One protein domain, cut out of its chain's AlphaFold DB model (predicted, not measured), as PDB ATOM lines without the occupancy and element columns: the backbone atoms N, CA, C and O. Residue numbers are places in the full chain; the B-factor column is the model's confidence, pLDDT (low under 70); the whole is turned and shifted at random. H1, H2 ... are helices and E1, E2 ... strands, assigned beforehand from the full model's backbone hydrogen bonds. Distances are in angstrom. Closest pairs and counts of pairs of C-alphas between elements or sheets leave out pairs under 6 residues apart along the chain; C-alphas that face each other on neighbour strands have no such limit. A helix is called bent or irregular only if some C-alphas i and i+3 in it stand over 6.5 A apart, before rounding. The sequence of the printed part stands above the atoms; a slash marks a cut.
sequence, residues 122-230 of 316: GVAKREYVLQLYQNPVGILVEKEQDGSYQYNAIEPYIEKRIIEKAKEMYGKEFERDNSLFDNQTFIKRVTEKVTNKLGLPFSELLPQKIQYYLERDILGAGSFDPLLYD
ATOM      1  N   GLY A 122      12.713   6.032 145.373       48.31
ATOM      2  CA  GLY A 122      12.126   7.362 145.490       48.31
ATOM      3  C   GLY A 122      12.681   8.313 144.441       48.31
ATOM      4  O   GLY A 122      13.556   9.107 144.742       48.31
ATOM      5  N   VAL A 123      12.171   8.201 143.209       55.25
ATOM      6  CA  VAL A 123      12.327   9.177 142.110       55.25
ATOM      7  C   VAL A 123      13.781   9.601 141.853       55.25
ATOM      8  O   VAL A 123      14.164  10.735 142.106       55.25
ATOM      9  N   ALA A 124      14.629   8.718 141.329       58.31
ATOM     10  CA  ALA A 124      16.033   9.071 141.104       58.31
ATOM     11  C   ALA A 124      16.239   9.788 139.755       58.31
ATOM     12  O   ALA A 124      16.992   9.332 138.901       58.31
ATOM     13  N   LYS A 125      15.527  10.905 139.560       73.19
ATOM     14  CA  LYS A 125      15.892  11.925 138.574       73.19
ATOM     15  C   LYS A 125      16.653  13.007 139.330       73.19
ATOM     16  O   LYS A 125      16.101  13.593 140.261       73.19
ATOM     17  N   ARG A 126      17.911  13.259 138.974       81.69
ATOM     18  CA  ARG A 126      18.680  14.386 139.515       81.69
ATOM     19  C   ARG A 126      18.984  15.381 138.422       81.69
ATOM     20  O   ARG A 126      19.440  15.004 137.352       81.69
ATOM     21  N   GLU A 127      18.760  16.645 138.739       89.12
ATOM     22  CA  GLU A 127      19.027  17.766 137.853       89.12
ATOM     23  C   GLU A 127      19.816  18.815 138.625       89.12
ATOM     24  O   GLU A 127      19.424  19.225 139.719       89.12
ATOM     25  N   TYR A 128      20.946  19.235 138.071       89.94
ATOM     26  CA  TYR A 128      21.729  20.346 138.598       89.94
ATOM     27  C   TYR A 128      22.489  21.028 137.470       89.94
ATOM     28  O   TYR A 128      22.554  20.536 136.347       89.94
ATOM     29  N   VAL A 129      23.040  22.199 137.768       89.50
ATOM     30  CA  VAL A 129      23.777  23.006 136.801       89.50
ATOM     31  C   VAL A 129      25.207  23.156 137.287       89.50
ATOM     32  O   VAL A 129      25.438  23.562 138.425       89.50
ATOM     33  N   LEU A 130      26.156  22.851 136.412       89.00
ATOM     34  CA  LEU A 130      27.563  23.181 136.581       89.00
ATOM     35  C   LEU A 130      27.851  24.518 135.889       89.00
ATOM     36  O   LEU A 130      27.253  24.841 134.865       89.00
ATOM     37  N   GLN A 131      28.766  25.306 136.450       88.69
ATOM     38  CA  GLN A 131      29.240  26.545 135.833       88.69
ATOM     39  C   GLN A 131      30.595  26.279 135.183       88.69
ATOM     40  O   GLN A 131      31.602  26.173 135.878       88.69
ATOM     41  N   LEU A 132      30.612  26.154 133.855       87.69
ATOM     42  CA  LEU A 132      31.827  25.936 133.072       87.69
ATOM     43  C   LEU A 132      32.045  27.141 132.165       87.69
ATOM     44  O   LEU A 132      31.169  27.476 131.372       87.69
ATOM     45  N   TYR A 133      33.205  27.791 132.274       87.75
ATOM     46  CA  TYR A 133      33.561  28.940 131.424       87.75
ATOM     47  C   TYR A 133      32.473  30.024 131.406       87.75
ATOM     48  O   TYR A 133      32.061  30.495 130.349       87.75
ATOM     49  N   GLN A 134      31.928  30.361 132.581       83.25
ATOM     50  CA  GLN A 134      30.832  31.331 132.747       83.25
ATOM     51  C   GLN A 134      29.515  30.943 132.041       83.25
ATOM     52  O   GLN A 134      28.621  31.777 131.894       83.25
ATOM     53  N   ASN A 135      29.374  29.686 131.614       85.44
ATOM     54  CA  ASN A 135      28.175  29.155 130.984       85.44
ATOM     55  C   ASN A 135      27.551  28.042 131.848       85.44
ATOM     56  O   ASN A 135      28.268  27.190 132.383       85.44
ATOM     57  N   PRO A 136      26.212  28.013 131.966       87.75
ATOM     58  CA  PRO A 136      25.518  26.932 132.647       87.75
ATOM     59  C   PRO A 136      25.512  25.670 131.776       87.75
ATOM     60  O   PRO A 136      25.030  25.689 130.642       87.75
ATOM     61  N   VAL A 137      25.995  24.562 132.333       90.06
ATOM     62  CA  VAL A 137      25.887  23.216 131.755       90.06
ATOM     63  C   VAL A 137      24.939  22.410 132.630       90.06
ATOM     64  O   VAL A 137      25.171  22.263 133.830       90.06
ATOM     65  N   GLY A 138      23.844  21.927 132.051       90.12
ATOM     66  CA  GLY A 138      22.864  21.125 132.776       90.12
ATOM     67  C   GLY A 138      23.328  19.679 132.881       90.12
ATOM     68  O   GLY A 138      23.755  19.106 131.887       90.12
ATOM     69  N   ILE A 139      23.222  19.082 134.060       92.94
ATOM     70  CA  ILE A 139      23.450  17.656 134.274       92.94
ATOM     71  C   ILE A 139      22.128  17.013 134.662       92.94
ATOM     72  O   ILE A 139      21.478  17.443 135.617       92.94
ATOM     73  N   LEU A 140      21.750  15.982 133.913       92.00
ATOM     74  CA  LEU A 140      20.582  15.156 134.155       92.00
ATOM     75  C   LEU A 140      21.041  13.722 134.410       92.00
ATOM     76  O   LEU A 140      21.599  13.085 133.524       92.00
ATOM     77  N   VAL A 141      20.781  13.205 135.607       90.44
ATOM     78  CA  VAL A 141      20.930  11.779 135.905       90.44
ATOM     79  C   VAL A 141      19.543  11.173 135.977       90.44
ATOM     80  O   VAL A 141      18.727  11.581 136.808       90.44
ATOM     81  N   GLU A 142      19.267  10.223 135.096       88.56
ATOM     82  CA  GLU A 142      17.962   9.584 134.988       88.56
ATOM     83  C   GLU A 142      18.074   8.066 134.974       88.56
ATOM     84  O   GLU A 142      19.109   7.497 134.640       88.56
ATOM     85  N   LYS A 143      16.993   7.410 135.393       87.38
ATOM     86  CA  LYS A 143      16.893   5.956 135.394       87.38
ATOM     87  C   LYS A 143      16.230   5.494 134.102       87.38
ATOM     88  O   LYS A 143      15.100   5.891 133.814       87.38
ATOM     89  N   GLU A 144      16.914   4.639 133.357       84.56
ATOM     90  CA  GLU A 144      16.396   4.004 132.155       84.56
ATOM     91  C   GLU A 144      15.354   2.916 132.477       84.56
ATOM     92  O   GLU A 144      15.179   2.472 133.618       84.56
ATOM     93  N   GLN A 145      14.625   2.475 131.444       81.56
ATOM     94  CA  GLN A 145      13.574   1.453 131.566       81.56
ATOM     95  C   GLN A 145      14.116   0.087 132.002       81.56
ATOM     96  O   GLN A 145      13.388  -0.696 132.608       81.56
ATOM     97  N   ASP A 146      15.380  -0.195 131.689       83.62
ATOM     98  CA  ASP A 146      16.088  -1.411 132.093       83.62
ATOM     99  C   ASP A 146      16.566  -1.370 133.557       83.62
ATOM    100  O   ASP A 146      17.044  -2.370 134.088       83.62
ATOM    101  N   GLY A 147      16.387  -0.230 134.229       81.44
ATOM    102  CA  GLY A 147      16.783  -0.006 135.607       81.44
ATOM    103  C   GLY A 147      18.201   0.535 135.782       81.44
ATOM    104  O   GLY A 147      18.562   0.831 136.924       81.44
ATOM    105  N   SER A 148      18.967   0.696 134.701       84.56
ATOM    106  CA  SER A 148      20.274   1.353 134.721       84.56
ATOM    107  C   SER A 148      20.133   2.871 134.881       84.56
ATOM    108  O   SER A 148      19.066   3.437 134.642       84.56
ATOM    109  N   TYR A 149      21.192   3.540 135.336       89.50
ATOM    110  CA  TYR A 149      21.254   5.000 135.368       89.50
ATOM    111  C   TYR A 149      22.055   5.517 134.175       89.50
ATOM    112  O   TYR A 149      23.055   4.910 133.784       89.50
ATOM    113  N   GLN A 150      21.639   6.661 133.636       91.94
ATOM    114  CA  GLN A 150      22.330   7.372 132.570       91.94
ATOM    115  C   GLN A 150      22.695   8.785 133.029       91.94
ATOM    116  O   GLN A 150      21.874   9.489 133.620       91.94
ATOM    117  N   TYR A 151      23.927   9.198 132.735       94.06
ATOM    118  CA  TYR A 151      24.423  10.553 132.968       94.06
ATOM    119  C   TYR A 151      24.365  11.369 131.675       94.06
ATOM    120  O   TYR A 151      25.098  11.108 130.720       94.06
ATOM    121  N   ASN A 152      23.530  12.399 131.648       94.25
ATOM    122  CA  ASN A 152      23.330  13.241 130.480       94.25
ATOM    123  C   ASN A 152      23.855  14.656 130.745       94.25
ATOM    124  O   ASN A 152      23.264  15.427 131.503       94.25
ATOM    125  N   ALA A 153      24.968  15.003 130.094       93.62
ATOM    126  CA  ALA A 153      25.497  16.362 130.061       93.62
ATOM    127  C   ALA A 153      24.818  17.163 128.939       93.62
ATOM    128  O   ALA A 153      24.843  16.770 127.769       93.62
ATOM    129  N   ILE A 154      24.211  18.291 129.299       92.94
ATOM    130  CA  ILE A 154      23.468  19.186 128.411       92.94
ATOM    131  C   ILE A 154      24.260  20.485 128.272       92.94
ATOM    132  O   ILE A 154      24.188  21.388 129.110       92.94
ATOM    133  N   GLU A 155      25.028  20.565 127.190       91.44
ATOM    134  CA  GLU A 155      25.808  21.743 126.811       91.44
ATOM    135  C   GLU A 155      24.995  22.719 125.932       91.44
ATOM    136  O   GLU A 155      23.973  22.340 125.344       91.44
ATOM    137  N   PRO A 156      25.436  23.985 125.785       90.69
ATOM    138  CA  PRO A 156      24.779  24.948 124.909       90.69
ATOM    139  C   PRO A 156      24.723  24.481 123.448       90.69
ATOM    140  O   PRO A 156      25.739  24.361 122.776       90.69
ATOM    141  N   TYR A 157      23.522  24.304 122.895       90.38
ATOM    142  CA  TYR A 157      23.386  23.855 121.507       90.38
ATOM    143  C   TYR A 157      23.940  24.873 120.493       90.38
ATOM    144  O   TYR A 157      23.506  26.034 120.459       90.38
ATOM    145  N   ILE A 158      24.841  24.411 119.624       91.06
ATOM    146  CA  ILE A 158      25.390  25.134 118.474       91.06
ATOM    147  C   ILE A 158      25.746  24.137 117.360       91.06
ATOM    148  O   ILE A 158      26.128  22.996 117.618       91.06
ATOM    149  N   GLU A 159      25.640  24.559 116.101       90.12
ATOM    150  CA  GLU A 159      26.040  23.717 114.975       90.12
ATOM    151  C   GLU A 159      27.555  23.471 114.961       90.12
ATOM    152  O   GLU A 159      28.356  24.410 114.980       90.12
ATOM    153  N   LYS A 160      27.956  22.200 114.818       90.31
ATOM    154  CA  LYS A 160      29.368  21.777 114.795       90.31
ATOM    155  C   LYS A 160      30.214  22.553 113.777       90.31
ATOM    156  O   LYS A 160      31.343  22.930 114.073       90.31
ATOM    157  N   ARG A 161      29.638  22.868 112.610       92.94
ATOM    158  CA  ARG A 161      30.300  23.628 111.532       92.94
ATOM    159  C   ARG A 161      30.755  25.020 111.977       92.94
ATOM    160  O   ARG A 161      31.796  25.490 111.527       92.94
ATOM    161  N   ILE A 162      29.997  25.673 112.862       93.50
ATOM    162  CA  ILE A 162      30.339  27.000 113.395       93.50
ATOM    163  C   ILE A 162      31.560  26.887 114.311       93.50
ATOM    164  O   ILE A 162      32.509  27.656 114.156       93.50
ATOM    165  N   ILE A 163      31.568  25.896 115.210       93.12
ATOM    166  CA  ILE A 163      32.691  25.639 116.126       93.12
ATOM    167  C   ILE A 163      33.958  25.294 115.336       93.12
ATOM    168  O   ILE A 163      35.012  25.889 115.560       93.12
ATOM    169  N   GLU A 164      33.863  24.353 114.394       92.88
ATOM    170  CA  GLU A 164      34.992  23.931 113.556       92.88
ATOM    171  C   GLU A 164      35.579  25.120 112.790       92.88
ATOM    172  O   GLU A 164      36.799  25.302 112.766       92.88
ATOM    173  N   LYS A 165      34.722  25.990 112.239       94.31
ATOM    174  CA  LYS A 165      35.183  27.172 111.509       94.31
ATOM    175  C   LYS A 165      35.827  28.219 112.412       94.31
ATOM    176  O   LYS A 165      36.831  28.817 112.022       94.31
ATOM    177  N   ALA A 166      35.279  28.431 113.606       94.38
ATOM    178  CA  ALA A 166      35.863  29.328 114.595       94.38
ATOM    179  C   ALA A 166      37.266  28.857 115.008       94.38
ATOM    180  O   ALA A 166      38.209  29.650 114.987       94.38
ATOM    181  N   LYS A 167      37.433  27.555 115.277       92.56
ATOM    182  CA  LYS A 167      38.736  26.947 115.591       92.56
ATOM    183  C   LYS A 167      39.736  27.062 114.445       92.56
ATOM    184  O   LYS A 167      40.884  27.422 114.681       92.56
ATOM    185  N   GLU A 168      39.312  26.798 113.210       93.69
ATOM    186  CA  GLU A 168      40.172  26.911 112.023       93.69
ATOM    187  C   GLU A 168      40.717  28.337 111.853       93.69
ATOM    188  O   GLU A 168      41.890  28.527 111.538       93.69
ATOM    189  N   MET A 169      39.864  29.346 112.056       92.88
ATOM    190  CA  MET A 169      40.221  30.746 111.823       92.88
ATOM    191  C   MET A 169      41.009  31.368 112.975       92.88
ATOM    192  O   MET A 169      41.923  32.144 112.715       92.88
ATOM    193  N   TYR A 170      40.645  31.050 114.218       93.25
ATOM    194  CA  TYR A 170      41.105  31.782 115.399       93.25
ATOM    195  C   TYR A 170      41.797  30.918 116.454       93.25
ATOM    196  O   TYR A 170      42.398  31.469 117.370       93.25
ATOM    197  N   GLY A 171      41.787  29.585 116.331       89.88
ATOM    198  CA  GLY A 171      42.312  28.687 117.367       89.88
ATOM    199  C   GLY A 171      43.761  28.987 117.759       89.88
ATOM    200  O   GLY A 171      44.062  29.112 118.937       89.88
ATOM    201  N   LYS A 172      44.638  29.237 116.779       90.69
ATOM    202  CA  LYS A 172      46.050  29.588 117.030       90.69
ATOM    203  C   LYS A 172      46.244  30.954 117.690       90.69
ATOM    204  O   LYS A 172      47.273  31.176 118.318       90.69
ATOM    205  N   GLU A 173      45.329  31.896 117.467       91.75
ATOM    206  CA  GLU A 173      45.389  33.214 118.109       91.75
ATOM    207  C   GLU A 173      45.038  33.071 119.591       91.75
ATOM    208  O   GLU A 173      45.793  33.539 120.437       91.75
ATOM    209  N   PHE A 174      43.974  32.321 119.896       91.94
ATOM    210  CA  PHE A 174      43.573  32.000 121.266       91.94
ATOM    211  C   PHE A 174      44.609  31.155 122.016       91.94
ATOM    212  O   PHE A 174      44.869  31.431 123.175       91.94
ATOM    213  N   GLU A 175      45.254  30.178 121.367       88.00
ATOM    214  CA  GLU A 175      46.339  29.385 121.980       88.00
ATOM    215  C   GLU A 175      47.566  30.230 122.366       88.00
ATOM    216  O   GLU A 175      48.323  29.858 123.261       88.00
ATOM    217  N   ARG A 176      47.807  31.342 121.659       90.38
ATOM    218  CA  ARG A 176      48.936  32.246 121.933       90.38
ATOM    219  C   ARG A 176      48.617  33.253 123.023       90.38
ATOM    220  O   ARG A 176      49.516  33.619 123.777       90.38
ATOM    221  N   ASP A 177      47.381  33.731 123.056       91.25
ATOM    222  CA  ASP A 177      46.926  34.741 123.998       91.25
ATOM    223  C   ASP A 177      45.546  34.380 124.556       91.25
ATOM    224  O   ASP A 177      44.500  34.693 123.982       91.25
ATOM    225  N   ASN A 178      45.562  33.750 125.730       88.12
ATOM    226  CA  ASN A 178      44.351  33.346 126.435       88.12
ATOM    227  C   ASN A 178      43.536  34.550 126.943       88.12
ATOM    228  O   ASN A 178      42.345  34.406 127.196       88.12
ATOM    229  N   SER A 179      44.123  35.749 127.067       90.25
ATOM    230  CA  SER A 179      43.383  36.938 127.527       90.25
ATOM    231  C   SER A 179      42.320  37.403 126.522       90.25
ATOM    232  O   SER A 179      41.405  38.156 126.861       90.25
ATOM    233  N   LEU A 180      42.393  36.914 125.278       89.94
ATOM    234  CA  LEU A 180      41.403  37.180 124.237       89.94
ATOM    235  C   LEU A 180      40.016  36.618 124.570       89.94
ATOM    236  O   LEU A 180      39.028  37.127 124.036       89.94
ATOM    237  N   PHE A 181      39.929  35.614 125.446       88.62
ATOM    238  CA  PHE A 181      38.658  35.060 125.913       88.62
ATOM    239  C   PHE A 181      37.869  36.051 126.779       88.62
ATOM    240  O   PHE A 181      36.658  36.188 126.618       88.62
ATOM    241  N   ASP A 182      38.553  36.852 127.597       88.50
ATOM    242  CA  ASP A 182      37.912  37.888 128.417       88.50
ATOM    243  C   ASP A 182      37.453  39.097 127.582       88.50
ATOM    244  O   ASP A 182      36.603  39.895 127.994       88.50
ATOM    245  N   ASN A 183      37.987  39.245 126.365       92.31
ATOM    246  CA  ASN A 183      37.657  40.353 125.484       92.31
ATOM    247  C   ASN A 183      36.363  40.102 124.694       92.31
ATOM    248  O   ASN A 183      36.367  39.699 123.529       92.31
ATOM    249  N   GLN A 184      35.237  40.484 125.295       89.75
ATOM    250  CA  GLN A 184      33.906  40.366 124.689       89.75
ATOM    251  C   GLN A 184      33.784  41.028 123.303       89.75
ATOM    252  O   GLN A 184      33.079  40.524 122.426       89.75
ATOM    253  N   THR A 185      34.492  42.135 123.051       92.56
ATOM    254  CA  THR A 185      34.467  42.784 121.725       92.56
ATOM    255  C   THR A 185      35.186  41.958 120.661       92.56
ATOM    256  O   THR A 185      34.767  41.932 119.501       92.56
ATOM    257  N   PHE A 186      36.241  41.243 121.055       92.75
ATOM    258  CA  PHE A 186      36.965  40.336 120.177       92.75
ATOM    259  C   PHE A 186      36.127  39.096 119.856       92.75
ATOM    260  O   PHE A 186      35.972  38.769 118.681       92.75
ATOM    261  N   ILE A 187      35.494  38.481 120.861       93.25
ATOM    262  CA  ILE A 187      34.592  37.333 120.668       93.25
ATOM    263  C   ILE A 187      33.430  37.684 119.727       93.25
ATOM    264  O   ILE A 187      33.124  36.919 118.806       93.25
ATOM    265  N   LYS A 188      32.817  38.865 119.886       93.88
ATOM    266  CA  LYS A 188      31.777  39.343 118.958       93.88
ATOM    267  C   LYS A 188      32.300  39.450 117.527       93.88
ATOM    268  O   LYS A 188      31.688  38.899 116.616       93.88
ATOM    269  N   ARG A 189      33.476  40.052 117.329       94.06
ATOM    270  CA  ARG A 189      34.115  40.167 116.006       94.06
ATOM    271  C   ARG A 189      34.444  38.805 115.389       94.06
ATOM    272  O   ARG A 189      34.284  38.625 114.182       94.06
ATOM    273  N   VAL A 190      34.936  37.858 116.188       93.31
ATOM    274  CA  VAL A 190      35.189  36.475 115.751       93.31
ATOM    275  C   VAL A 190      33.889  35.852 115.260       93.31
ATOM    276  O   VAL A 190      33.835  35.338 114.144       93.31
ATOM    277  N   THR A 191      32.828  35.982 116.053       94.00
ATOM    278  CA  THR A 191      31.503  35.446 115.733       94.00
ATOM    279  C   THR A 191      30.961  36.031 114.435       94.00
ATOM    280  O   THR A 191      30.602  35.268 113.545       94.00
ATOM    281  N   GLU A 192      30.988  37.356 114.270       94.25
ATOM    282  CA  GLU A 192      30.560  38.037 113.039       94.25
ATOM    283  C   GLU A 192      31.314  37.530 111.806       94.25
ATOM    284  O   GLU A 192      30.729  37.271 110.755       94.25
ATOM    285  N   LYS A 193      32.636  37.359 111.910       94.50
ATOM    286  CA  LYS A 193      33.444  36.855 110.794       94.50
ATOM    287  C   LYS A 193      33.114  35.407 110.450       94.50
ATOM    288  O   LYS A 193      33.076  35.068 109.267       94.50
ATOM    289  N   VAL A 194      32.874  34.568 111.456       94.75
ATOM    290  CA  VAL A 194      32.484  33.168 111.259       94.75
ATOM    291  C   VAL A 194      31.097  33.086 110.618       94.75
ATOM    292  O   VAL A 194      30.949  32.403 109.606       94.75
ATOM    293  N   THR A 195      30.106  33.829 111.124       93.56
ATOM    294  CA  THR A 195      28.745  33.843 110.563       93.56
ATOM    295  C   THR A 195      28.726  34.382 109.138       93.56
ATOM    296  O   THR A 195      28.124  33.760 108.267       93.56
ATOM    297  N   ASN A 196      29.460  35.467 108.862       93.75
ATOM    298  CA  ASN A 196      29.566  36.041 107.518       93.75
ATOM    299  C   ASN A 196      30.186  35.056 106.522       93.75
ATOM    300  O   ASN A 196      29.734  34.955 105.385       93.75
ATOM    301  N   LYS A 197      31.203  34.299 106.946       93.56
ATOM    302  CA  LYS A 197      31.863  33.307 106.088       93.56
ATOM    303  C   LYS A 197      30.993  32.077 105.823       93.56
ATOM    304  O   LYS A 197      31.145  31.450 104.780       93.56
ATOM    305  N   LEU A 198      30.103  31.737 106.754       92.62
ATOM    306  CA  LEU A 198      29.147  30.635 106.621       92.62
ATOM    307  C   LEU A 198      27.804  31.065 106.005       92.62
ATOM    308  O   LEU A 198      26.986  30.204 105.698       92.62
ATOM    309  N   GLY A 199      27.571  32.368 105.811       91.31
ATOM    310  CA  GLY A 199      26.296  32.897 105.320       91.31
ATOM    311  C   GLY A 199      25.139  32.733 106.313       91.31
ATOM    312  O   GLY A 199      23.989  32.629 105.895       91.31
ATOM    313  N   LEU A 200      25.433  32.675 107.615       91.44
ATOM    314  CA  LEU A 200      24.448  32.464 108.680       91.44
ATOM    315  C   LEU A 200      24.027  33.792 109.330       91.44
ATOM    316  O   LEU A 200      24.843  34.715 109.414       91.44
ATOM    317  N   PRO A 201      22.782  33.906 109.830       88.75
ATOM    318  CA  PRO A 201      22.356  35.080 110.579       88.75
ATOM    319  C   PRO A 201      23.102  35.173 111.914       88.75
ATOM    320  O   PRO A 201      23.279  34.182 112.624       88.75
ATOM    321  N   PHE A 202      23.516  36.386 112.276       89.12
ATOM    322  CA  PHE A 202      24.106  36.652 113.582       89.12
ATOM    323  C   PHE A 202      23.024  36.643 114.675       89.12
ATOM    324  O   PHE A 202      21.934  37.181 114.486       89.12
ATOM    325  N   SER A 203      23.337  36.052 115.829       90.44
ATOM    326  CA  SER A 203      22.478  36.019 117.018       90.44
ATOM    327  C   SER A 203      23.269  36.495 118.233       90.44
ATOM    328  O   SER A 203      24.419  36.098 118.400       90.44
ATOM    329  N   GLU A 204      22.652  37.287 119.113       89.38
ATOM    330  CA  GLU A 204      23.310  37.853 120.306       89.38
ATOM    331  C   GLU A 204      23.828  36.796 121.296       89.38
ATOM    332  O   GLU A 204      24.766  37.065 122.040       89.38
ATOM    333  N   LEU A 205      23.259  35.584 121.293       90.12
ATOM    334  CA  LEU A 205      23.712  34.476 122.147       90.12
ATOM    335  C   LEU A 205      24.847  33.657 121.517       90.12
ATOM    336  O   LEU A 205      25.502  32.870 122.198       90.12
ATOM    337  N   LEU A 206      25.079  33.804 120.211       91.62
ATOM    338  CA  LEU A 206      26.081  33.024 119.493       91.62
ATOM    339  C   LEU A 206      27.520  33.304 119.967       91.62
ATOM    340  O   LEU A 206      28.256  32.331 120.120       91.62
ATOM    341  N   PRO A 207      27.922  34.558 120.273       93.62
ATOM    342  CA  PRO A 207      29.238  34.847 120.836       93.62
ATOM    343  C   PRO A 207      29.543  34.059 122.108       93.62
ATOM    344  O   PRO A 207      30.604  33.451 122.197       93.62
ATOM    345  N   GLN A 208      28.594  33.997 123.046       92.00
ATOM    346  CA  GLN A 208      28.757  33.278 124.315       92.00
ATOM    347  C   GLN A 208      28.911  31.770 124.094       92.00
ATOM    348  O   GLN A 208      29.787  31.137 124.676       92.00
ATOM    349  N   LYS A 209      28.111  31.197 123.185       92.62
ATOM    350  CA  LYS A 209      28.211  29.778 122.820       92.62
ATOM    351  C   LYS A 209      29.541  29.452 122.145       92.62
ATOM    352  O   LYS A 209      30.165  28.452 122.476       92.62
ATOM    353  N   ILE A 210      29.986  30.279 121.197       93.81
ATOM    354  CA  ILE A 210      31.283  30.085 120.537       93.81
ATOM    355  C   ILE A 210      32.413  30.201 121.556       93.81
ATOM    356  O   ILE A 210      33.304  29.356 121.553       93.81
ATOM    357  N   GLN A 211      32.358  31.202 122.435       93.69
ATOM    358  CA  GLN A 211      33.327  31.382 123.511       93.69
ATOM    359  C   GLN A 211      33.430  30.126 124.379       93.69
ATOM    360  O   GLN A 211      34.531  29.603 124.523       93.69
ATOM    361  N   TYR A 212      32.299  29.587 124.850       94.31
ATOM    362  CA  TYR A 212      32.256  28.347 125.628       94.31
ATOM    363  C   TYR A 212      33.019  27.204 124.946       94.31
ATOM    364  O   TYR A 212      33.921  26.624 125.541       94.31
ATOM    365  N   TYR A 213      32.707  26.905 123.680       94.00
ATOM    366  CA  TYR A 213      33.355  25.800 122.966       94.00
ATOM    367  C   TYR A 213      34.831  26.066 122.657       94.00
ATOM    368  O   TYR A 213      35.630  25.130 122.647       94.00
ATOM    369  N   LEU A 214      35.216  27.316 122.395       93.56
ATOM    370  CA  LEU A 214      36.619  27.658 122.180       93.56
ATOM    371  C   LEU A 214      37.427  27.532 123.476       93.56
ATOM    372  O   LEU A 214      38.486  26.915 123.441       93.56
ATOM    373  N   GLU A 215      36.933  28.037 124.609       92.94
ATOM    374  CA  GLU A 215      37.596  27.879 125.913       92.94
ATOM    375  C   GLU A 215      37.698  26.405 126.310       92.94
ATOM    376  O   GLU A 215      38.794  25.917 126.590       92.94
ATOM    377  N   ARG A 216      36.583  25.668 126.228       92.38
ATOM    378  CA  ARG A 216      36.509  24.233 126.538       92.38
ATOM    379  C   ARG A 216      37.512  23.406 125.736       92.38
ATOM    380  O   ARG A 216      38.164  22.512 126.265       92.38
ATOM    381  N   ASP A 217      37.654  23.697 124.445       90.62
ATOM    382  CA  ASP A 217      38.471  22.870 123.557       90.62
ATOM    383  C   ASP A 217      39.944  23.320 123.479       90.62
ATOM    384  O   ASP A 217      40.809  22.489 123.187       90.62
ATOM    385  N   ILE A 218      40.240  24.604 123.724       89.31
ATOM    386  CA  ILE A 218      41.602  25.170 123.667       89.31
ATOM    387  C   ILE A 218      42.275  25.160 125.040       89.31
ATOM    388  O   ILE A 218      43.430  24.751 125.146       89.31
ATOM    389  N   LEU A 219      41.571  25.594 126.087       87.56
ATOM    390  CA  LEU A 219      42.095  25.645 127.454       87.56
ATOM    391  C   LEU A 219      41.769  24.357 128.206       87.56
ATOM    392  O   LEU A 219      42.657  23.762 128.815       87.56
ATOM    393  N   GLY A 220      40.523  23.903 128.093       87.44
ATOM    394  CA  GLY A 220      40.011  22.724 128.778       87.44
ATOM    395  C   GLY A 220      40.421  21.382 128.179       87.44
ATOM    396  O   GLY A 220      41.237  21.284 127.249       87.44
ATOM    397  N   ALA A 221      39.807  20.335 128.723       88.06
ATOM    398  CA  ALA A 221      39.876  18.942 128.297       88.06
ATOM    399  C   ALA A 221      38.783  18.573 127.272       88.06
ATOM    400  O   ALA A 221      38.537  17.391 127.011       88.06
ATOM    401  N   GLY A 222      38.131  19.564 126.655       90.19
ATOM    402  CA  GLY A 222      37.115  19.352 125.630       90.19
ATOM    403  C   GLY A 222      35.889  18.634 126.188       90.19
ATOM    404  O   GLY A 222      35.333  19.030 127.208       90.19
ATOM    405  N   SER A 223      35.471  17.547 125.537       90.19
ATOM    406  CA  SER A 223      34.287  16.775 125.940       90.19
ATOM    407  C   SER A 223      34.380  16.162 127.346       90.19
ATOM    408  O   SER A 223      33.355  15.772 127.896       90.19
ATOM    409  N   PHE A 224      35.578  16.061 127.934       92.12
ATOM    410  CA  PHE A 224      35.738  15.593 129.313       92.12
ATOM    411  C   PHE A 224      35.371  16.653 130.355       92.12
ATOM    412  O   PHE A 224      35.107  16.283 131.497       92.12
ATOM    413  N   ASP A 225      35.328  17.941 130.002       92.69
ATOM    414  CA  ASP A 225      35.153  19.021 130.977       92.69
ATOM    415  C   ASP A 225      33.894  18.863 131.847       92.69
ATOM    416  O   ASP A 225      34.031  18.900 133.070       92.69
ATOM    417  N   PRO A 226      32.687  18.598 131.303       93.00
ATOM    418  CA  PRO A 226      31.503  18.407 132.144       93.00
ATOM    419  C   PRO A 226      31.636  17.257 133.148       93.00
ATOM    420  O   PRO A 226      30.970  17.274 134.178       93.00
ATOM    421  N   LEU A 227      32.472  16.256 132.850       94.19
ATOM    422  CA  LEU A 227      32.710  15.102 133.717       94.19
ATOM    423  C   LEU A 227      33.790  15.401 134.765       94.19
ATOM    424  O   LEU A 227      33.670  15.004 135.918       94.19
ATOM    425  N   LEU A 228      34.845  16.121 134.379       92.69
ATOM    426  CA  LEU A 228      35.962  16.469 135.262       92.69
ATOM    427  C   LEU A 228      35.573  17.505 136.320       92.69
ATOM    428  O   LEU A 228      36.027  17.420 137.463       92.69
ATOM    429  N   TYR A 229      34.735  18.472 135.941       91.25
ATOM    430  CA  TYR A 229      34.254  19.527 136.834       91.25
ATOM    431  C   TYR A 229      33.151  19.056 137.790       91.25
ATOM    432  O   TYR A 229      32.822  19.777 138.731       91.25
ATOM    433  N   ASP A 230      32.578  17.869 137.583       93.31
ATOM    434  CA  ASP A 230      31.608  17.314 138.520       93.31
ATOM    435  C   ASP A 230      32.312  16.575 139.664       93.31
ATOM    436  O   ASP A 230      32.892  15.499 139.500       93.31
TER     437      ASP A 230
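Overview. This is residues 122 to 230 of the 316 residues of an uncharacterized protein of Nanoarchaeota archaeon (UniProt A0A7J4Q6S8). A long, narrow three-stranded sheet, E1, E2 and E3, extends from a head of crossed helices, in which H4 packs on H1 and H3 and grazes the sheet. H5 folds back over E2 of the sheet, and short H2 joins H1 to H3 in the head. The printed part has 109 residues, with three named strands followed by five named helices; the sheet's order is E1, E2, E3, antiparallel, and the class is mixed, helices and strands. The whole is elongated, 50 by 28 by 20 A, and only just loose, close to compact, with a radius of gyration of the C-alphas of 16.2 A.

Along the chain. Begin with E2, residues 135 to 143, 26.2 A long. Beside it are E1, residues 126 to 132, which starts at C-alpha 126 at (18.680, 14.386, 139.515) and runs 18.6 A, and E3, residues 149 to 154, 16.0 A. H1, residues 160 to 176, spans 23.3 A; it has a kink of 59 degrees near residue 170 and is irregular, C-alphas 169 and 172 being 7.9 A apart. Next come H2, residues 178 to 181, 6.0 A, H3, residues 184 to 198, 21.1 A, and H4, residues 206 to 218, 17.9 A. H5, residues 222 to 228, 10.1 A, ends at C-alpha 228 at (35.962, 16.469, 135.262); it is only just irregular, with C-alphas 223 and 226 7.0 A apart.

Arrangement. The strands form a meander, each the antiparallel neighbour of the one before, in two hairpins. Across E1 and E2 look at N 130 and O 137, 2.8 A; across E2 and E3, at N 140 and O 152, 2.9 A. H5 is on the sheet at a height of 9.2 A, over E2, and runs across the strands at 65 degrees to E2 on the local plane. H4 only grazes the sheet, with residues 208 to 216. H4 and H5 touch only at the corner, closest at the C-alphas of Arg 216 and Gly 222, 5.0 A. H1 touches H4 at a steep tilt of 60 degrees, the same way, closest at the C-alphas of Ile 163 and Ile 210, 6.4 A. H3, with residues 187 to 191 alone, touches H4, about perpendicular at 82 degrees, closest at the C-alphas of Lys 188 and Pro 207, 5.5 A. H1 and H3 touch at a steep tilt of 44 degrees, opposite ways, closest at the C-alphas of Ala 166 and Val 194, 6.1 A. H2 and H3 only just touch, and only at the corner, with 3 pairs of C-alphas within 8 A, the closest those of Leu 180 and Phe 186, 6.8 A. In H3 and H4 every O i to N i+4 pair is within hydrogen-bond range; H1 has 11 of 13, H5 1 of 3 beside 3 of 4 O i to N i+3 pairs, and H2 is too short for an O i to N i+4 pair.

Size, cuts and confidence. The C-alphas of Gly 122 and Lys 197, the two farthest apart, are 51.1 A apart. The printed part has no cut, and no link is long. Mean pLDDT of the printed part is 89.7; look for values under 70 at residues 122 to 124.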